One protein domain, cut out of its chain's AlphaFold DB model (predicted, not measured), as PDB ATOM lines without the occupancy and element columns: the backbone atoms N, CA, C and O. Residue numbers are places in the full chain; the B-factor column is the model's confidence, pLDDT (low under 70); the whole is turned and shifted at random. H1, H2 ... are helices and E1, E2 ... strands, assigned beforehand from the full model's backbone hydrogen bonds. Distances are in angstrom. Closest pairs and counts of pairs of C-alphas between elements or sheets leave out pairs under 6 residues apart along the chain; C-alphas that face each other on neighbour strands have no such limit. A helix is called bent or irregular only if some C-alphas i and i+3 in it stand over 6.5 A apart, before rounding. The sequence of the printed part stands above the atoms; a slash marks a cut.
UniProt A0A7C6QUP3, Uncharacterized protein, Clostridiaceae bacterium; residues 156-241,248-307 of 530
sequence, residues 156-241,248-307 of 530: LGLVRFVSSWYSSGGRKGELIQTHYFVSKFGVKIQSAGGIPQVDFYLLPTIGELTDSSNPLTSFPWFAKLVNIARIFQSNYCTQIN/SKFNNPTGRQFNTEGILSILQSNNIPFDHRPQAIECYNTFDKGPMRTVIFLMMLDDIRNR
ATOM      1  N   LEU A 156     -12.353  37.376  15.583       96.94
ATOM      2  CA  LEU A 156     -12.815  36.056  16.018       96.94
ATOM      3  C   LEU A 156     -12.178  35.639  17.351       96.94
ATOM      4  O   LEU A 156     -12.847  35.106  18.237       96.94
ATOM      5  N   GLY A 157     -10.879  35.893  17.510       97.00
ATOM      6  CA  GLY A 157     -10.128  35.537  18.706       97.00
ATOM      7  C   GLY A 157     -10.586  36.297  19.945       97.00
ATOM      8  O   GLY A 157     -10.610  35.712  21.024       97.00
ATOM      9  N   LEU A 158     -11.047  37.549  19.808       97.94
ATOM     10  CA  LEU A 158     -11.630  38.291  20.930       97.94
ATOM     11  C   LEU A 158     -12.813  37.521  21.526       97.94
ATOM     12  O   LEU A 158     -12.867  37.286  22.732       97.94
ATOM     13  N   VAL A 159     -13.732  37.083  20.665       97.12
ATOM     14  CA  VAL A 159     -14.906  36.293  21.058       97.12
ATOM     15  C   VAL A 159     -14.463  34.987  21.709       97.12
ATOM     16  O   VAL A 159     -14.853  34.687  22.836       97.12
ATOM     17  N   ARG A 160     -13.595  34.238  21.021       96.12
ATOM     18  CA  ARG A 160     -13.112  32.934  21.475       96.12
ATOM     19  C   ARG A 160     -12.482  32.995  22.860       96.12
ATOM     20  O   ARG A 160     -12.816  32.207  23.744       96.12
ATOM     21  N   PHE A 161     -11.567  33.930  23.074       96.69
ATOM     22  CA  PHE A 161     -10.820  33.970  24.321       96.69
ATOM     23  C   PHE A 161     -11.637  34.514  25.485       96.69
ATOM     24  O   PHE A 161     -11.407  34.082  26.617       96.69
ATOM     25  N   VAL A 162     -12.645  35.353  25.239       97.31
ATOM     26  CA  VAL A 162     -13.642  35.661  26.272       97.31
ATOM     27  C   VAL A 162     -14.483  34.422  26.608       97.31
ATOM     28  O   VAL A 162     -14.671  34.133  27.792       97.31
ATOM     29  N   SER A 163     -14.900  33.630  25.614       95.62
ATOM     30  CA  SER A 163     -15.610  32.357  25.838       95.62
ATOM     31  C   SER A 163     -14.802  31.351  26.666       95.62
ATOM     32  O   SER A 163     -15.386  30.554  27.398       95.62
ATOM     33  N   SER A 164     -13.464  31.410  26.621       91.88
ATOM     34  CA  SER A 164     -12.580  30.539  27.417       91.88
ATOM     35  C   SER A 164     -12.610  30.829  28.929       91.88
ATOM     36  O   SER A 164     -12.174  30.006  29.740       91.88
ATOM     37  N   TRP A 165     -13.117  31.997  29.343       91.19
ATOM     38  CA  TRP A 165     -13.144  32.405  30.746       91.19
ATOM     39  C   TRP A 165     -14.179  31.591  31.537       91.19
ATOM     40  O   TRP A 165     -15.387  31.706  31.314       91.19
ATOM     41  N   TYR A 166     -13.689  30.747  32.454       84.56
ATOM     42  CA  TYR A 166     -14.483  29.797  33.250       84.56
ATOM     43  C   TYR A 166     -15.520  29.015  32.417       84.56
ATOM     44  O   TYR A 166     -16.682  28.876  32.802       84.56
ATOM     45  N   SER A 167     -15.109  28.520  31.246       84.50
ATOM     46  CA  SER A 167     -15.919  27.592  30.448       84.50
ATOM     47  C   SER A 167     -15.971  26.225  31.136       84.50
ATOM     48  O   SER A 167     -14.946  25.550  31.243       84.50
ATOM     49  N   SER A 168     -17.155  25.804  31.591       78.75
ATOM     50  CA  SER A 168     -17.375  24.487  32.213       78.75
ATOM     51  C   SER A 168     -17.061  23.337  31.250       78.75
ATOM     52  O   SER A 168     -16.498  22.327  31.658       78.75
ATOM     53  N   GLY A 169     -17.350  23.520  29.958       80.44
ATOM     54  CA  GLY A 169     -17.040  22.565  28.891       80.44
ATOM     55  C   GLY A 169     -15.606  22.644  28.354       80.44
ATOM     56  O   GLY A 169     -15.322  22.065  27.305       80.44
ATOM     57  N   GLY A 170     -14.709  23.404  28.996       85.81
ATOM     58  CA  GLY A 170     -13.330  23.587  28.537       85.81
ATOM     59  C   GLY A 170     -13.245  24.126  27.102       85.81
ATOM     60  O   GLY A 170     -14.033  24.994  26.711       85.81
ATOM     61  N   ARG A 171     -12.302  23.587  26.310       86.94
ATOM     62  CA  ARG A 171     -12.076  23.964  24.897       86.94
ATOM     63  C   ARG A 171     -13.312  23.728  24.023       86.94
ATOM     64  O   ARG A 171     -13.611  24.551  23.166       86.94
ATOM     65  N   LYS A 172     -14.052  22.643  24.260       89.38
ATOM     66  CA  LYS A 172     -15.287  22.345  23.523       89.38
ATOM     67  C   LYS A 172     -16.333  23.435  23.752       89.38
ATOM     68  O   LYS A 172     -16.839  24.023  22.802       89.38
ATOM     69  N   GLY A 173     -16.598  23.763  25.020       91.25
ATOM     70  CA  GLY A 173     -17.534  24.834  25.381       91.25
ATOM     71  C   GLY A 173     -17.116  26.207  24.843       91.25
ATOM     72  O   GLY A 173     -17.966  27.002  24.454       91.25
ATOM     73  N   GLU A 174     -15.811  26.478  24.774       93.12
ATOM     74  CA  GLU A 174     -15.254  27.699  24.178       93.12
ATOM     75  C   GLU A 174     -15.567  27.804  22.674       93.12
ATOM     76  O   GLU A 174     -16.043  28.846  22.217       93.12
ATOM     77  N   LEU A 175     -15.339  26.733  21.906       93.25
ATOM     78  CA  LEU A 175     -15.589  26.719  20.460       93.25
ATOM     79  C   LEU A 175     -17.085  26.782  20.126       93.25
ATOM     80  O   LEU A 175     -17.459  27.530  19.226       93.25
ATOM     81  N   ILE A 176     -17.941  26.091  20.888       93.69
ATOM     82  CA  ILE A 176     -19.405  26.157  20.721       93.69
ATOM     83  C   ILE A 176     -19.916  27.590  20.918       93.69
ATOM     84  O   ILE A 176     -20.655  28.101  20.081       93.69
ATOM     85  N   GLN A 177     -19.493  28.271  21.990       95.50
ATOM     86  CA  GLN A 177     -19.856  29.675  22.223       95.50
ATOM     87  C   GLN A 177     -19.327  30.591  21.110       95.50
ATOM     88  O   GLN A 177     -20.021  31.505  20.672       95.50
ATOM     89  N   THR A 178     -18.112  30.330  20.614       96.06
ATOM     90  CA  THR A 178     -17.517  31.095  19.503       96.06
ATOM     91  C   THR A 178     -18.346  30.958  18.226       96.06
ATOM     92  O   THR A 178     -18.685  31.970  17.614       96.06
ATOM     93  N   HIS A 179     -18.712  29.731  17.840       96.50
ATOM     94  CA  HIS A 179     -19.579  29.472  16.685       96.50
ATOM     95  C   HIS A 179     -20.964  30.084  16.864       96.50
ATOM     96  O   HIS A 179     -21.432  30.803  15.978       96.50
ATOM     97  N   TYR A 180     -21.580  29.897  18.034       97.06
ATOM     98  CA  TYR A 180     -22.887  30.471  18.317       97.06
ATOM     99  C   TYR A 180     -22.854  32.001  18.186       97.06
ATOM    100  O   TYR A 180     -23.702  32.579  17.502       97.06
ATOM    101  N   PHE A 181     -21.824  32.658  18.723       98.19
ATOM    102  CA  PHE A 181     -21.625  34.096  18.563       98.19
ATOM    103  C   PHE A 181     -21.546  34.511  17.091       98.19
ATOM    104  O   PHE A 181     -22.298  35.387  16.651       98.19
ATOM    105  N   VAL A 182     -20.662  33.892  16.299       97.50
ATOM    106  CA  VAL A 182     -20.488  34.306  14.897       97.50
ATOM    107  C   VAL A 182     -21.706  33.983  14.039       97.50
ATOM    108  O   VAL A 182     -21.978  34.721  13.095       97.50
ATOM    109  N   SER A 183     -22.507  32.984  14.421       97.38
ATOM    110  CA  SER A 183     -23.784  32.689  13.766       97.38
ATOM    111  C   SER A 183     -24.826  33.802  13.925       97.38
ATOM    112  O   SER A 183     -25.753  33.903  13.120       97.38
ATOM    113  N   LYS A 184     -24.684  34.637  14.965       98.06
ATOM    114  CA  LYS A 184     -25.610  35.731  15.286       98.06
ATOM    115  C   LYS A 184     -25.092  37.095  14.872       98.06
ATOM    116  O   LYS A 184     -25.883  37.934  14.447       98.06
ATOM    117  N   PHE A 185     -23.786  37.316  14.987       98.31
ATOM    118  CA  PHE A 185     -23.196  38.636  14.772       98.31
ATOM    119  C   PHE A 185     -22.316  38.733  13.524       98.31
ATOM    120  O   PHE A 185     -22.042  39.845  13.070       98.31
ATOM    121  N   GLY A 186     -21.897  37.602  12.955       97.75
ATOM    122  CA  GLY A 186     -21.169  37.548  11.692       97.75
ATOM    123  C   GLY A 186     -22.096  37.515  10.477       97.75
ATOM    124  O   GLY A 186     -23.298  37.266  10.578       97.75
ATOM    125  N   VAL A 187     -21.527  37.759   9.298       97.69
ATOM    126  CA  VAL A 187     -22.246  37.640   8.023       97.69
ATOM    127  C   VAL A 187     -22.020  36.247   7.452       97.69
ATOM    128  O   VAL A 187     -20.887  35.896   7.130       97.69
ATOM    129  N   LYS A 188     -23.085  35.444   7.328       96.94
ATOM    130  CA  LYS A 188     -22.991  34.092   6.757       96.94
ATOM    131  C   LYS A 188     -22.570  34.165   5.290       96.94
ATOM    132  O   LYS A 188     -23.241  34.812   4.487       96.94
ATOM    133  N   ILE A 189     -21.492  33.469   4.948       97.56
ATOM    134  CA  ILE A 189     -20.982  33.365   3.583       97.56
ATOM    135  C   ILE A 189     -21.446  32.045   2.978       97.56
ATOM    136  O   ILE A 189     -21.348  30.990   3.600       97.56
ATOM    137  N   GLN A 190     -21.961  32.110   1.753       96.31
ATOM    138  CA  GLN A 190     -22.394  30.924   1.021       96.31
ATOM    139  C   GLN A 190     -21.199  30.215   0.382       96.31
ATOM    140  O   GLN A 190     -20.240  30.862  -0.043       96.31
ATOM    141  N   SER A 191     -21.280  28.892   0.274       96.31
ATOM    142  CA  SER A 191     -20.313  28.089  -0.478       96.31
ATOM    143  C   SER A 191     -20.887  27.748  -1.851       96.31
ATOM    144  O   SER A 191     -22.040  27.326  -1.953       96.31
ATOM    145  N   ALA A 192     -20.096  27.943  -2.906       96.00
ATOM    146  CA  ALA A 192     -20.486  27.604  -4.270       96.00
ATOM    147  C   ALA A 192     -20.583  26.078  -4.476       96.00
ATOM    148  O   ALA A 192     -20.152  25.280  -3.640       96.00
ATOM    149  N   GLY A 193     -21.134  25.659  -5.620       93.81
ATOM    150  CA  GLY A 193     -21.190  24.245  -5.997       93.81
ATOM    151  C   GLY A 193     -19.799  23.599  -6.023       93.81
ATOM    152  O   GLY A 193     -18.839  24.193  -6.503       93.81
ATOM    153  N   GLY A 194     -19.680  22.379  -5.487       92.50
ATOM    154  CA  GLY A 194     -18.405  21.649  -5.408       92.50
ATOM    155  C   GLY A 194     -17.476  22.073  -4.258       92.50
ATOM    156  O   GLY A 194     -16.410  21.470  -4.074       92.50
ATOM    157  N   ILE A 195     -17.877  23.066  -3.461       95.44
ATOM    158  CA  ILE A 195     -17.236  23.447  -2.198       95.44
ATOM    159  C   ILE A 195     -18.081  22.907  -1.027       95.44
ATOM    160  O   ILE A 195     -19.311  23.003  -1.082       95.44
ATOM    161  N   PRO A 196     -17.468  22.327   0.028       91.44
ATOM    162  CA  PRO A 196     -18.201  21.877   1.207       91.44
ATOM    163  C   PRO A 196     -19.045  22.999   1.815       91.44
ATOM    164  O   PRO A 196     -18.570  24.123   1.979       91.44
ATOM    165  N   GLN A 197     -20.288  22.680   2.174       93.75
ATOM    166  CA  GLN A 197     -21.192  23.614   2.842       93.75
ATOM    167  C   GLN A 197     -20.777  23.757   4.308       93.75
ATOM    168  O   GLN A 197     -21.196  22.982   5.163       93.75
ATOM    169  N   VAL A 198     -19.902  24.725   4.570       94.50
ATOM    170  CA  VAL A 198     -19.383  25.029   5.906       94.50
ATOM    171  C   VAL A 198     -20.137  26.179   6.567       94.50
ATOM    172  O   VAL A 198     -20.685  27.063   5.903       94.50
ATOM    173  N   ASP A 199     -20.102  26.209   7.894       95.75
ATOM    174  CA  ASP A 199     -20.611  27.310   8.704       95.75
ATOM    175  C   ASP A 199     -19.566  28.432   8.780       95.75
ATOM    176  O   ASP A 199     -18.879  28.633   9.784       95.75
ATOM    177  N   PHE A 200     -19.424  29.161   7.669       96.94
ATOM    178  CA  PHE A 200     -18.491  30.279   7.553       96.94
ATOM    179  C   PHE A 200     -19.193  31.622   7.764       96.94
ATOM    180  O   PHE A 200     -20.114  31.993   7.030       96.94
ATOM    181  N   TYR A 201     -18.712  32.382   8.745       97.50
ATOM    182  CA  TYR A 201     -19.253  33.685   9.115       97.50
ATOM    183  C   TYR A 201     -18.139  34.723   9.110       97.50
ATOM    184  O   TYR A 201     -17.129  34.561   9.793       97.50
ATOM    185  N   LEU A 202     -18.329  35.797   8.350       97.81
ATOM    186  CA  LEU A 202     -17.352  36.869   8.232       97.81
ATOM    187  C   LEU A 202     -17.575  37.924   9.320       97.81
ATOM    188  O   LEU A 202     -18.695  38.401   9.526       97.81
ATOM    189  N   LEU A 203     -16.488  38.306   9.984       97.69
ATOM    190  CA  LEU A 203     -16.417  39.421  10.929       97.69
ATOM    191  C   LEU A 203     -15.630  40.588  10.304       97.69
ATOM    192  O   LEU A 203     -14.860  40.365   9.360       97.69
ATOM    193  N   PRO A 204     -15.794  41.830  10.802       97.31
ATOM    194  CA  PRO A 204     -14.953  42.945  10.371       97.31
ATOM    195  C   PRO A 204     -13.476  42.646  10.614       97.31
ATOM    196  O   PRO A 204     -13.123  41.895  11.520       97.31
ATOM    197  N   THR A 205     -12.599  43.244   9.811       96.25
ATOM    198  CA  THR A 205     -11.162  43.213  10.105       96.25
ATOM    199  C   THR A 205     -10.857  44.017  11.369       96.25
ATOM    200  O   THR A 205     -11.600  44.928  11.745       96.25
ATOM    201  N   ILE A 206      -9.709  43.757  12.000       95.50
ATOM    202  CA  ILE A 206      -9.254  44.568  13.139       95.50
ATOM    203  C   ILE A 206      -9.051  46.044  12.763       95.50
ATOM    204  O   ILE A 206      -9.333  46.934  13.566       95.50
ATOM    205  N   GLY A 207      -8.629  46.322  11.525       94.25
ATOM    206  CA  GLY A 207      -8.510  47.686  11.008       94.25
ATOM    207  C   GLY A 207      -9.862  48.399  10.941       94.25
ATOM    208  O   GLY A 207      -9.975  49.540  11.378       94.25
ATOM    209  N   GLU A 208     -10.907  47.712  10.470       95.62
ATOM    210  CA  GLU A 208     -12.274  48.246  10.463       95.62
ATOM    211  C   GLU A 208     -12.838  48.420  11.880       95.62
ATOM    212  O   GLU A 208     -13.492  49.422  12.155       95.62
ATOM    213  N   LEU A 209     -12.572  47.474  12.791       96.38
ATOM    214  CA  LEU A 209     -13.037  47.535  14.180       96.38
ATOM    215  C   LEU A 209     -12.428  48.718  14.949       96.38
ATOM    216  O   LEU A 209     -13.140  49.404  15.683       96.38
ATOM    217  N   THR A 210     -11.122  48.939  14.785       95.50
ATOM    218  CA  THR A 210     -10.345  49.975  15.493       95.50
ATOM    219  C   THR A 210     -10.406  51.353  14.830       95.50
ATOM    220  O   THR A 210      -9.855  52.316  15.369       95.50
ATOM    221  N   ASP A 211     -11.043  51.473  13.662       93.31
ATOM    222  CA  ASP A 211     -11.476  52.756  13.110       93.31
ATOM    223  C   ASP A 211     -12.803  53.148  13.775       93.31
ATOM    224  O   ASP A 211     -13.887  52.709  13.381       93.31
ATOM    225  N   SER A 212     -12.727  53.997  14.802       91.12
ATOM    226  CA  SER A 212     -13.901  54.468  15.548       91.12
ATOM    227  C   SER A 212     -14.911  55.218  14.670       91.12
ATOM    228  O   SER A 212     -16.101  55.245  15.002       91.12
ATOM    229  N   SER A 213     -14.463  55.764  13.534       92.44
ATOM    230  CA  SER A 213     -15.309  56.437  12.549       92.44
ATOM    231  C   SER A 213     -15.998  55.466  11.583       92.44
ATOM    232  O   SER A 213     -16.932  55.867  10.882       92.44
ATOM    233  N   ASN A 214     -15.563  54.201  11.519       94.62
ATOM    234  CA  ASN A 214     -16.153  53.191  10.648       94.62
ATOM    235  C   ASN A 214     -17.516  52.742  11.205       94.62
ATOM    236  O   ASN A 214     -17.571  52.206  12.320       94.62
ATOM    237  N   PRO A 215     -18.619  52.921  10.452       94.38
ATOM    238  CA  PRO A 215     -19.951  52.492  10.874       94.38
ATOM    239  C   PRO A 215     -20.153  50.972  10.800       94.38
ATOM    240  O   PRO A 215     -21.189  50.487  11.246       94.38
ATOM    241  N   LEU A 216     -19.197  50.224  10.234       96.00
ATOM    242  CA  LEU A 216     -19.262  48.776  10.028       96.00
ATOM    243  C   LEU A 216     -20.506  48.361   9.225       96.00
ATOM    244  O   LEU A 216     -21.162  47.370   9.535       96.00
ATOM    245  N   THR A 217     -20.838  49.121   8.176       94.94
ATOM    246  CA  THR A 217     -22.048  48.922   7.355       94.94
ATOM    247  C   THR A 217     -22.136  47.535   6.731       94.94
ATOM    248  O   THR A 217     -23.229  46.983   6.645       94.94
ATOM    249  N   SER A 218     -21.001  46.945   6.349       95.06
ATOM    250  CA  SER A 218     -20.946  45.580   5.809       95.06
ATOM    251  C   SER A 218     -21.164  44.498   6.880       95.06
ATOM    252  O   SER A 218     -21.337  43.331   6.546       95.06
ATOM    253  N   PHE A 219     -21.204  44.872   8.166       97.12
ATOM    254  CA  PHE A 219     -21.374  43.982   9.320       97.12
ATOM    255  C   PHE A 219     -22.459  44.509  10.272       97.12
ATOM    256  O   PHE A 219     -22.177  44.814  11.432       97.12
ATOM    257  N   PRO A 220     -23.721  44.624   9.824       96.00
ATOM    258  CA  PRO A 220     -24.752  45.378  10.538       96.00
ATOM    259  C   PRO A 220     -25.047  44.844  11.948       96.00
ATOM    260  O   PRO A 220     -25.265  45.625  12.875       96.00
ATOM    261  N   TRP A 221     -25.030  43.521  12.144       97.38
ATOM    262  CA  TRP A 221     -25.244  42.925  13.466       97.38
ATOM    263  C   TRP A 221     -24.072  43.178  14.413       97.38
ATOM    264  O   TRP A 221     -24.285  43.524  15.576       97.38
ATOM    265  N   PHE A 222     -22.842  43.096  13.907       98.06
ATOM    266  CA  PHE A 222     -21.654  43.446  14.676       98.06
ATOM    267  C   PHE A 222     -21.596  44.952  14.991       98.06
ATOM    268  O   PHE A 222     -21.242  45.337  16.102       98.06
ATOM    269  N   ALA A 223     -22.020  45.817  14.062       97.69
ATOM    270  CA  ALA A 223     -22.129  47.261  14.271       97.69
ATOM    271  C   ALA A 223     -23.081  47.603  15.430       97.69
ATOM    272  O   ALA A 223     -22.756  48.417  16.298       97.69
ATOM    273  N   LYS A 224     -24.242  46.933  15.495       97.19
ATOM    274  CA  LYS A 224     -25.171  47.055  16.630       97.19
ATOM    275  C   LYS A 224     -24.519  46.629  17.943       97.19
ATOM    276  O   LYS A 224     -24.675  47.318  18.947       97.19
ATOM    277  N   LEU A 225     -23.763  45.533  17.936       97.81
ATOM    278  CA  LEU A 225     -23.059  45.043  19.121       97.81
ATOM    279  C   LEU A 225     -21.978  46.017  19.610       97.81
ATOM    280  O   LEU A 225     -21.870  46.268  20.808       97.81
ATOM    281  N   VAL A 226     -21.237  46.632  18.689       98.19
ATOM    282  CA  VAL A 226     -20.293  47.716  18.991       98.19
ATOM    283  C   VAL A 226     -21.000  48.910  19.642       98.19
ATOM    284  O   VAL A 226     -20.519  49.442  20.642       98.19
ATOM    285  N   ASN A 227     -22.168  49.310  19.132       97.75
ATOM    286  CA  ASN A 227     -22.958  50.378  19.748       97.75
ATOM    287  C   ASN A 227     -23.429  50.002  21.159       97.75
ATOM    288  O   ASN A 227     -23.358  50.840  22.059       97.75
ATOM    289  N   ILE A 228     -23.859  48.755  21.368       98.44
ATOM    290  CA  ILE A 228     -24.229  48.234  22.693       98.44
ATOM    291  C   ILE A 228     -23.036  48.303  23.647       98.44
ATOM    292  O   ILE A 228     -23.195  48.792  24.761       98.44
ATOM    293  N   ALA A 229     -21.844  47.876  23.219       98.38
ATOM    294  CA  ALA A 229     -20.631  47.934  24.033       98.38
ATOM    295  C   ALA A 229     -20.276  49.369  24.446       98.38
ATOM    296  O   ALA A 229     -20.028  49.621  25.625       98.38
ATOM    297  N   ARG A 230     -20.359  50.326  23.514       98.06
ATOM    298  CA  ARG A 230     -20.163  51.753  23.804       98.06
ATOM    299  C   ARG A 230     -21.165  52.273  24.836       98.06
ATOM    300  O   ARG A 230     -20.776  52.910  25.807       98.06
ATOM    301  N   ILE A 231     -22.459  52.003  24.644       98.12
ATOM    302  CA  ILE A 231     -23.515  52.450  25.569       98.12
ATOM    303  C   ILE A 231     -23.330  51.807  26.946       98.12
ATOM    304  O   ILE A 231     -23.438  52.490  27.964       98.12
ATOM    305  N   PHE A 232     -23.023  50.509  26.982       98.06
ATOM    306  CA  PHE A 232     -22.728  49.783  28.210       98.06
ATOM    307  C   PHE A 232     -21.568  50.439  28.962       98.06
ATOM    308  O   PHE A 232     -21.695  50.749  30.146       98.06
ATOM    309  N   GLN A 233     -20.456  50.712  28.282       97.31
ATOM    310  CA  GLN A 233     -19.314  51.345  28.918       97.31
ATOM    311  C   GLN A 233     -19.620  52.752  29.435       97.31
ATOM    312  O   GLN A 233     -19.301  53.045  30.585       97.31
ATOM    313  N   SER A 234     -20.271  53.601  28.636       97.19
ATOM    314  CA  SER A 234     -20.582  54.980  29.037       97.19
ATOM    315  C   SER A 234     -21.470  55.070  30.280       97.19
ATOM    316  O   SER A 234     -21.409  56.064  30.995       97.19
ATOM    317  N   ASN A 235     -22.299  54.053  30.540       97.12
ATOM    318  CA  ASN A 235     -23.237  54.051  31.665       97.12
ATOM    319  C   ASN A 235     -22.757  53.229  32.866       97.12
ATOM    320  O   ASN A 235     -23.158  53.508  33.994       97.12
ATOM    321  N   TYR A 236     -21.928  52.207  32.642       96.75
ATOM    322  CA  TYR A 236     -21.588  51.222  33.673       96.75
ATOM    323  C   TYR A 236     -20.090  51.010  33.864       96.75
ATOM    324  O   TYR A 236     -19.703  50.167  34.672       96.75
ATOM    325  N   CYS A 237     -19.230  51.739  33.153       97.50
ATOM    326  CA  CYS A 237     -17.784  51.630  33.309       97.50
ATOM    327  C   CYS A 237     -17.136  52.966  33.676       97.50
ATOM    328  O   CYS A 237     -17.617  54.047  33.351       97.50
ATOM    329  N   THR A 238     -15.996  52.874  34.351       96.94
ATOM    330  CA  THR A 238     -15.029  53.968  34.510       96.94
ATOM    331  C   THR A 238     -13.717  53.577  33.852       96.94
ATOM    332  O   THR A 238     -13.471  52.396  33.612       96.94
ATOM    333  N   GLN A 239     -12.871  54.559  33.558       96.25
ATOM    334  CA  GLN A 239     -11.530  54.303  33.040       96.25
ATOM    335  C   GLN A 239     -10.524  54.226  34.181       96.25
ATOM    336  O   GLN A 239     -10.563  55.032  35.111       96.25
ATOM    337  N   ILE A 240      -9.609  53.268  34.090       96.94
ATOM    338  CA  ILE A 240      -8.480  53.121  35.004       96.94
ATOM    339  C   ILE A 240      -7.179  53.063  34.205       96.94
ATOM    340  O   ILE A 240      -7.105  52.406  33.169       96.94
ATOM    341  N   ASN A 241      -6.136  53.737  34.694       96.69
ATOM    342  CA  ASN A 241      -4.822  53.666  34.066       96.69
ATOM    343  C   ASN A 241      -4.021  52.483  34.626       96.69
ATOM    344  O   ASN A 241      -3.794  52.393  35.834       96.69
ATOM    345  N   SER A 248     -11.068  49.799  30.700       97.50
ATOM    346  CA  SER A 248     -12.378  49.873  31.344       97.50
ATOM    347  C   SER A 248     -12.455  49.052  32.623       97.50
ATOM    348  O   SER A 248     -12.046  47.890  32.676       97.50
ATOM    349  N   LYS A 249     -13.082  49.641  33.639       96.88
ATOM    350  CA  LYS A 249     -13.501  49.009  34.886       96.88
ATOM    351  C   LYS A 249     -15.019  49.030  34.978       96.88
ATOM    352  O   LYS A 249     -15.613  50.106  35.021       96.88
ATOM    353  N   PHE A 250     -15.628  47.855  35.091       96.62
ATOM    354  CA  PHE A 250     -17.061  47.743  35.340       96.62
ATOM    355  C   PHE A 250     -17.412  48.176  36.769       96.62
ATOM    356  O   PHE A 250     -16.845  47.687  37.748       96.62
ATOM    357  N   ASN A 251     -18.387  49.073  36.880       94.25
ATOM    358  CA  ASN A 251     -18.970  49.524  38.134       94.25
ATOM    359  C   ASN A 251     -20.274  48.765  38.353       94.25
ATOM    360  O   ASN A 251     -21.314  49.141  37.818       94.25
ATOM    361  N   ASN A 252     -20.212  47.682  39.126       90.56
ATOM    362  CA  ASN A 252     -21.384  46.859  39.383       90.56
ATOM    363  C   ASN A 252     -22.474  47.661  40.132       90.56
ATOM    364  O   ASN A 252     -22.277  47.975  41.311       90.56
ATOM    365  N   PRO A 253     -23.633  47.939  39.503       86.44
ATOM    366  CA  PRO A 253     -24.672  48.766  40.110       86.44
ATOM    367  C   PRO A 253     -25.422  48.053  41.243       86.44
ATOM    368  O   PRO A 253     -26.101  48.709  42.024       86.44
ATOM    369  N   THR A 254     -25.318  46.722  41.362       79.81
ATOM    370  CA  THR A 254     -26.079  45.961  42.370       79.81
ATOM    371  C   THR A 254     -25.448  45.998  43.761       79.81
ATOM    372  O   THR A 254     -26.098  45.617  44.732       79.81
ATOM    373  N   GLY A 255     -24.166  46.374  43.869       74.31
ATOM    374  CA  GLY A 255     -23.399  46.320  45.122       74.31
ATOM    375  C   GLY A 255     -23.222  44.911  45.717       74.31
ATOM    376  O   GLY A 255     -22.640  44.771  46.788       74.31
ATOM    377  N   ARG A 256     -23.710  43.862  45.040       82.00
ATOM    378  CA  ARG A 256     -23.655  42.448  45.453       82.00
ATOM    379  C   ARG A 256     -22.824  41.635  44.462       82.00
ATOM    380  O   ARG A 256     -22.336  42.171  43.472       82.00
ATOM    381  N   GLN A 257     -22.661  40.333  44.693       84.94
ATOM    382  CA  GLN A 257     -22.045  39.455  43.697       84.94
ATOM    383  C   GLN A 257     -22.821  39.535  42.372       84.94
ATOM    384  O   GLN A 257     -24.040  39.367  42.347       84.94
ATOM    385  N   PHE A 258     -22.116  39.825  41.278       91.44
ATOM    386  CA  PHE A 258     -22.738  39.971  39.967       91.44
ATOM    387  C   PHE A 258     -23.207  38.613  39.434       91.44
ATOM    388  O   PHE A 258     -22.458  37.635  39.456       91.44
ATOM    389  N   ASN A 259     -24.453  38.553  38.970       92.88
ATOM    390  CA  ASN A 259     -25.149  37.325  38.597       92.88
ATOM    391  C   ASN A 259     -26.020  37.540  37.341       92.88
ATOM    392  O   ASN A 259     -25.970  38.595  36.703       92.88
ATOM    393  N   THR A 260     -26.814  36.530  36.978       95.00
ATOM    394  CA  THR A 260     -27.729  36.568  35.826       95.00
ATOM    395  C   THR A 260     -28.759  37.693  35.913       95.00
ATOM    396  O   THR A 260     -28.940  38.422  34.943       95.00
ATOM    397  N   GLU A 261     -29.399  37.888  37.063       94.56
ATOM    398  CA  GLU A 261     -30.367  38.978  37.246       94.56
ATOM    399  C   GLU A 261     -29.704  40.347  37.051       94.56
ATOM    400  O   GLU A 261     -30.239  41.211  36.357       94.56
ATOM    401  N   GLY A 262     -28.493  40.515  37.592       94.88
ATOM    402  CA  GLY A 262     -27.695  41.728  37.456       94.88
ATOM    403  C   GLY A 262     -27.422  42.085  35.997       94.88
ATOM    404  O   GLY A 262     -27.722  43.204  35.582       94.88
ATOM    405  N   ILE A 263     -26.914  41.147  35.192       95.88
ATOM    406  CA  ILE A 263     -26.655  41.429  33.773       95.88
ATOM    407  C   ILE A 263     -27.947  41.655  32.985       95.88
ATOM    408  O   ILE A 263     -28.011  42.602  32.209       95.88
ATOM    409  N   LEU A 264     -28.998  40.862  33.211       96.69
ATOM    410  CA  LEU A 264     -30.266  41.034  32.499       96.69
ATOM    411  C   LEU A 264     -30.897  42.397  32.802       96.69
ATOM    412  O   LEU A 264     -31.344  43.069  31.874       96.69
ATOM    413  N   SER A 265     -30.832  42.860  34.056       95.38
ATOM    414  CA  SER A 265     -31.314  44.193  34.438       95.38
ATOM    415  C   SER A 265     -30.597  45.317  33.678       95.38
ATOM    416  O   SER A 265     -31.233  46.283  33.262       95.38
ATOM    417  N   ILE A 266     -29.291  45.168  33.425       95.88
ATOM    418  CA  ILE A 266     -28.501  46.127  32.648       95.88
ATOM    419  C   ILE A 266     -28.892  46.074  31.170       95.88
ATOM    420  O   ILE A 266     -29.190  47.113  30.577       95.88
ATOM    421  N   LEU A 267     -28.924  44.876  30.579       96.25
ATOM    422  CA  LEU A 267     -29.199  44.686  29.151       96.25
ATOM    423  C   LEU A 267     -30.639  45.066  28.766       96.25
ATOM    424  O   LEU A 267     -30.894  45.402  27.612       96.25
ATOM    425  N   GLN A 268     -31.570  45.039  29.723       95.12
ATOM    426  CA  GLN A 268     -32.974  45.430  29.541       95.12
ATOM    427  C   GLN A 268     -33.285  46.854  30.026       95.12
ATOM    428  O   GLN A 268     -34.419  47.313  29.883       95.12
ATOM    429  N   SER A 269     -32.301  47.557  30.593       94.38
ATOM    430  CA  SER A 269     -32.482  48.898  31.151       94.38
ATOM    431  C   SER A 269     -32.857  49.944  30.093       94.38
ATOM    432  O   SER A 269     -32.669  49.762  28.888       94.38
ATOM    433  N   ASN A 270     -33.322  51.106  30.558       93.88
ATOM    434  CA  ASN A 270     -33.576  52.265  29.697       93.88
ATOM    435  C   ASN A 270     -32.305  52.908  29.128       93.88
ATOM    436  O   ASN A 270     -32.410  53.688  28.187       93.88
ATOM    437  N   ASN A 271     -31.122  52.539  29.629       95.12
ATOM    438  CA  ASN A 271     -29.855  52.981  29.048       95.12
ATOM    439  C   ASN A 271     -29.575  52.283  27.713       95.12
ATOM    440  O   ASN A 271     -28.954  52.880  26.839       95.12
ATOM    441  N   ILE A 272     -30.044  51.041  27.535       95.88
ATOM    442  CA  ILE A 272     -29.961  50.321  26.260       95.88
ATOM    443  C   ILE A 272     -31.225  50.621  25.436       95.88
ATOM    444  O   ILE A 272     -32.332  50.279  25.879       95.88
ATOM    445  N   PRO A 273     -31.091  51.224  24.236       95.06
ATOM    446  CA  PRO A 273     -32.218  51.506  23.354       95.06
ATOM    447  C   PRO A 273     -33.052  50.256  23.083       95.06
ATOM    448  O   PRO A 273     -32.508  49.164  22.911       95.06
ATOM    449  N   PHE A 274     -34.375  50.411  23.047       95.25
ATOM    450  CA  PHE A 274     -35.313  49.289  22.954       95.25
ATOM    451  C   PHE A 274     -35.026  48.357  21.764       95.25
ATOM    452  O   PHE A 274     -35.048  47.138  21.914       95.25
ATOM    453  N   ASP A 275     -34.673  48.926  20.612       94.69
ATOM    454  CA  ASP A 275     -34.330  48.218  19.375       94.69
ATOM    455  C   ASP A 275     -32.979  47.474  19.426       94.69
ATOM    456  O   ASP A 275     -32.729  46.615  18.582       94.69
ATOM    457  N   HIS A 276     -32.129  47.774  20.415       95.88
ATOM    458  CA  HIS A 276     -30.838  47.119  20.653       95.88
ATOM    459  C   HIS A 276     -30.915  46.016  21.723       95.88
ATOM    460  O   HIS A 276     -30.032  45.156  21.789       95.88
ATOM    461  N   ARG A 277     -31.955  46.013  22.569       96.94
ATOM    462  CA  ARG A 277     -32.102  45.045  23.673       96.94
ATOM    463  C   ARG A 277     -32.092  43.583  23.209       96.94
ATOM    464  O   ARG A 277     -31.403  42.796  23.855       96.94
ATOM    465  N   PRO A 278     -32.761  43.181  22.106       97.06
ATOM    466  CA  PRO A 278     -32.700  41.793  21.647       97.06
ATOM    467  C   PRO A 278     -31.271  41.333  21.340       97.06
ATOM    468  O   PRO A 278     -30.885  40.234  21.720       97.06
ATOM    469  N   GLN A 279     -30.454  42.184  20.713       97.62
ATOM    470  CA  GLN A 279     -29.057  41.874  20.393       97.62
ATOM    471  C   GLN A 279     -28.170  41.899  21.642       97.62
ATOM    472  O   GLN A 279     -27.230  41.114  21.737       97.62
ATOM    473  N   ALA A 280     -28.482  42.755  22.617       97.94
ATOM    474  CA  ALA A 280     -27.809  42.763  23.911       97.94
ATOM    475  C   ALA A 280     -28.046  41.439  24.666       97.94
ATOM    476  O   ALA A 280     -27.100  40.834  25.170       97.94
ATOM    477  N   ILE A 281     -29.288  40.944  24.671       98.19
ATOM    478  CA  ILE A 281     -29.643  39.630  25.227       98.19
ATOM    479  C   ILE A 281     -29.007  38.491  24.427       98.19
ATOM    480  O   ILE A 281     -28.495  37.546  25.021       98.19
ATOM    481  N   GLU A 282     -28.969  38.585  23.098       98.19
ATOM    482  CA  GLU A 282     -28.326  37.551  22.289       98.19
ATOM    483  C   GLU A 282     -26.816  37.485  22.548       98.19
ATOM    484  O   GLU A 282     -26.263  36.393  22.631       98.19
ATOM    485  N   CYS A 283     -26.153  38.620  22.807       98.25
ATOM    486  CA  CYS A 283     -24.761  38.626  23.257       98.25
ATOM    487  C   CYS A 283     -24.595  37.793  24.539       98.25
ATOM    488  O   CYS A 283     -23.704  36.949  24.613       98.25
ATOM    489  N   TYR A 284     -25.481  37.965  25.522       98.00
ATOM    490  CA  TYR A 284     -25.484  37.150  26.738       98.00
ATOM    491  C   TYR A 284     -25.718  35.658  26.457       98.00
ATOM    492  O   TYR A 284     -25.005  34.810  26.999       98.00
ATOM    493  N   ASN A 285     -26.667  35.328  25.576       97.69
ATOM    494  CA  ASN A 285     -26.955  33.945  25.187       97.69
ATOM    495  C   ASN A 285     -25.744  33.268  24.535       97.69
ATOM    496  O   ASN A 285     -25.430  32.126  24.869       97.69
ATOM    497  N   THR A 286     -25.033  33.979  23.655       96.88
ATOM    498  CA  THR A 286     -23.882  33.430  22.921       96.88
ATOM    499  C   THR A 286     -22.688  33.091  23.815       96.88
ATOM    500  O   THR A 286     -21.920  32.195  23.481       96.88
ATOM    501  N   PHE A 287     -22.575  33.715  24.995       96.25
ATOM    502  CA  PHE A 287     -21.577  33.376  26.019       96.25
ATOM    503  C   PHE A 287     -22.094  32.367  27.055       96.25
ATOM    504  O   PHE A 287     -21.727  32.429  28.237       96.25
ATOM    505  N   ASP A 288     -22.971  31.459  26.616       94.25
ATOM    506  CA  ASP A 288     -23.607  30.425  27.438       94.25
ATOM    507  C   ASP A 288     -24.224  31.020  28.708       94.25
ATOM    508  O   ASP A 288     -23.980  30.577  29.830       94.25
ATOM    509  N   LYS A 289     -24.943  32.139  28.535       94.19
ATOM    510  CA  LYS A 289     -25.613  32.856  29.627       94.19
ATOM    511  C   LYS A 289     -24.653  33.216  30.775       94.19
ATOM    512  O   LYS A 289     -25.045  33.259  31.936       94.19
ATOM    513  N   GLY A 290     -23.381  33.479  30.458       94.19
ATOM    514  CA  GLY A 290     -22.339  33.849  31.414       94.19
ATOM    515  C   GLY A 290     -22.315  35.361  31.678       94.19
ATOM    516  O   GLY A 290     -21.821  36.107  30.823       94.19
ATOM    517  N   PRO A 291     -22.759  35.855  32.856       94.44
ATOM    518  CA  PRO A 291     -22.853  37.295  33.125       94.44
ATOM    519  C   PRO A 291     -21.500  37.998  33.012       94.44
ATOM    520  O   PRO A 291     -21.355  39.008  32.330       94.44
ATOM    521  N   MET A 292     -20.480  37.403  33.630       93.94
ATOM    522  CA  MET A 292     -19.121  37.936  33.646       93.94
ATOM    523  C   MET A 292     -18.459  37.910  32.266       93.94
ATOM    524  O   MET A 292     -17.804  38.881  31.903       93.94
ATOM    525  N   ARG A 293     -18.660  36.849  31.469       95.50
ATOM    526  CA  ARG A 293     -18.151  36.781  30.085       95.50
ATOM    527  C   ARG A 293     -18.737  37.900  29.229       95.50
ATOM    528  O   ARG A 293     -17.994  38.587  28.541       95.50
ATOM    529  N   THR A 294     -20.041  38.139  29.355       97.25
ATOM    530  CA  THR A 294     -20.734  39.226  28.647       97.25
ATOM    531  C   THR A 294     -20.151  40.592  29.020       97.25
ATOM    532  O   THR A 294     -19.824  41.385  28.143       97.25
ATOM    533  N   VAL A 295     -19.942  40.846  30.318       97.25
ATOM    534  CA  VAL A 295     -19.327  42.091  30.810       97.25
ATOM    535  C   VAL A 295     -17.893  42.258  30.300       97.25
ATOM    536  O   VAL A 295     -17.548  43.326  29.799       97.25
ATOM    537  N   ILE A 296     -17.065  41.209  30.375       97.81
ATOM    538  CA  ILE A 296     -15.685  41.229  29.862       97.81
ATOM    539  C   ILE A 296     -15.675  41.524  28.359       97.81
ATOM    540  O   ILE A 296     -14.907  42.379  27.925       97.81
ATOM    541  N   PHE A 297     -16.535  40.866  27.577       98.38
ATOM    542  CA  PHE A 297     -16.621  41.074  26.134       98.38
ATOM    543  C   PHE A 297     -16.989  42.520  25.785       98.38
ATOM    544  O   PHE A 297     -16.281  43.148  25.003       98.38
ATOM    545  N   LEU A 298     -18.050  43.072  26.387       98.50
ATOM    546  CA  LEU A 298     -18.489  44.447  26.111       98.50
ATOM    547  C   LEU A 298     -17.429  45.483  26.523       98.50
ATOM    548  O   LEU A 298     -17.215  46.457  25.805       98.50
ATOM    549  N   MET A 299     -16.718  45.259  27.636       98.12
ATOM    550  CA  MET A 299     -15.575  46.099  28.007       98.12
ATOM    551  C   MET A 299     -14.441  45.997  26.981       98.12
ATOM    552  O   MET A 299     -14.006  47.007  26.443       98.12
ATOM    553  N   MET A 300     -13.975  44.792  26.656       98.25
ATOM    554  CA  MET A 300     -12.841  44.644  25.741       98.25
ATOM    555  C   MET A 300     -13.164  45.132  24.324       98.25
ATOM    556  O   MET A 300     -12.306  45.749  23.699       98.25
ATOM    557  N   LEU A 301     -14.385  44.908  23.825       98.50
ATOM    558  CA  LEU A 301     -14.799  45.324  22.484       98.50
ATOM    559  C   LEU A 301     -14.694  46.844  22.298       98.50
ATOM    560  O   LEU A 301     -14.115  47.301  21.311       98.50
ATOM    561  N   ASP A 302     -15.224  47.626  23.240       98.06
ATOM    562  CA  ASP A 302     -15.171  49.089  23.146       98.06
ATOM    563  C   ASP A 302     -13.790  49.658  23.545       98.06
ATOM    564  O   ASP A 302     -13.356  50.651  22.959       98.06
ATOM    565  N   ASP A 303     -13.017  48.988  24.413       97.88
ATOM    566  CA  ASP A 303     -11.607  49.347  24.662       97.88
ATOM    567  C   ASP A 303     -10.749  49.200  23.392       97.88
ATOM    568  O   ASP A 303      -9.968  50.099  23.067       97.88
ATOM    569  N   ILE A 304     -10.919  48.100  22.648       97.62
ATOM    570  CA  ILE A 304     -10.216  47.840  21.382       97.62
ATOM    571  C   ILE A 304     -10.659  48.840  20.315       97.62
ATOM    572  O   ILE A 304      -9.815  49.462  19.669       97.62
ATOM    573  N   ARG A 305     -11.971  49.052  20.151       97.31
ATOM    574  CA  ARG A 305     -12.501  50.018  19.175       97.31
ATOM    575  C   ARG A 305     -11.937  51.422  19.385       97.31
ATOM    576  O   ARG A 305     -11.614  52.102  18.415       97.31
ATOM    577  N   ASN A 306     -11.808  51.847  20.640       96.44
ATOM    578  CA  ASN A 306     -11.282  53.163  20.997       96.44
ATOM    579  C   ASN A 306      -9.752  53.181  21.171       96.44
ATOM    580  O   ASN A 306      -9.219  54.165  21.683       96.44
ATOM    581  N   ARG A 307      -9.047  52.113  20.760       95.75
ATOM    582  CA  ARG A 307      -7.581  51.977  20.825       95.75
ATOM    583  C   ARG A 307      -6.999  52.291  22.203       95.75
ATOM    584  O   ARG A 307      -5.929  52.882  22.325       95.75
TER     585      ARG A 307
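Overview. This is residues 156 to 241 and 248 to 307 of the 530 residues of an uncharacterized protein of Clostridiaceae bacterium (UniProt A0A7C6QUP3). A compact body of crossing helices is built round H7, with H4 crossing H7 at about a right angle; H1 and H2 pack at one side, H5 and H6 at another, and the short H3 at the last turn of H7. From this body the long link of residues 186 to 205 loops out as an arm towards Gly 194, and a small two-stranded ribbon, E1 and E2, lies at the far end of H4. The printed part has 146 residues, in the order H1 H2 H3 H4 E1 E2 H5 H6 H7, mostly helix, with the sheet E1 - E2 antiparallel. It is compact, with a radius of gyration of the C-alphas of 15.6 A, and spans 56 by 38 by 32 A.

Arrangement. E1, residues 237 to 241, and E2, residues 248 to 250, are antiparallel neighbours at 135 degrees; N 238 and O 249 are 2.9 A apart, within hydrogen-bond range. The closest C-alphas of E2 and H7, residues 291 to 305, are those of Ser 248 and Met 299, 6.0 A apart. H7 is the hub, touching five helices. With its residues 298 to 302 alone it touches H4, residues 220 to 236, about perpendicular at 77 degrees, closest at the C-alphas of Ala 229 and Leu 298, 4.6 A. H1, residues 156 to 163, touches H7 at a shallow tilt of 30 degrees, opposite ways, with the C-alphas of Val 162 and Arg 293 closest at 6.0 A. H2, residues 170 to 185, touches H1 at a steep tilt of 53 degrees, closest at the C-alphas of Ser 163 and Glu 174, 5.0 A. H5, residues 260 to 267, and H6, residues 274 to 286, form a helical hairpin, closest at the C-alphas of Leu 267 and Ala 280, 5.8 A. H3, residues 206 to 210, touches H7, with the C-alphas of Thr 210 and Arg 305 closest at 4.3 A. H2 and H7 are apart. Every O i to N i+4 pair is within hydrogen-bond range in H1, H2, H3, H4, H5 and H7, and 7 of 9 in H6.

Along the chain. H1 begins at C-alpha 156, (-12.815, 36.056, 16.018). H4 is 24.1 A long from C-alpha 220, (-24.752, 45.378, 10.538), to C-alpha 236. H2 is 22.7 A long, H7 21.5 A and E1 13.1 A. H6, 19.5 A, is irregular: C-alphas 275 and 278 are 7.0 A apart. H7 ends at C-alpha 305, (-12.501, 50.018, 19.175).

Size, cuts and confidence. The C-alphas of Gly 194 and Gly 255, the two farthest apart, are 56.5 A apart. Residues 242 to 247 are not printed, and C-alphas 241 and 248 are 8.9 A apart across this cut. The link from H2 to H3 is long, with residues 187 to 188 paired antiparallel with 201 to 202. The mean pLDDT of the printed part is 95.1, and no printed residue is under 70.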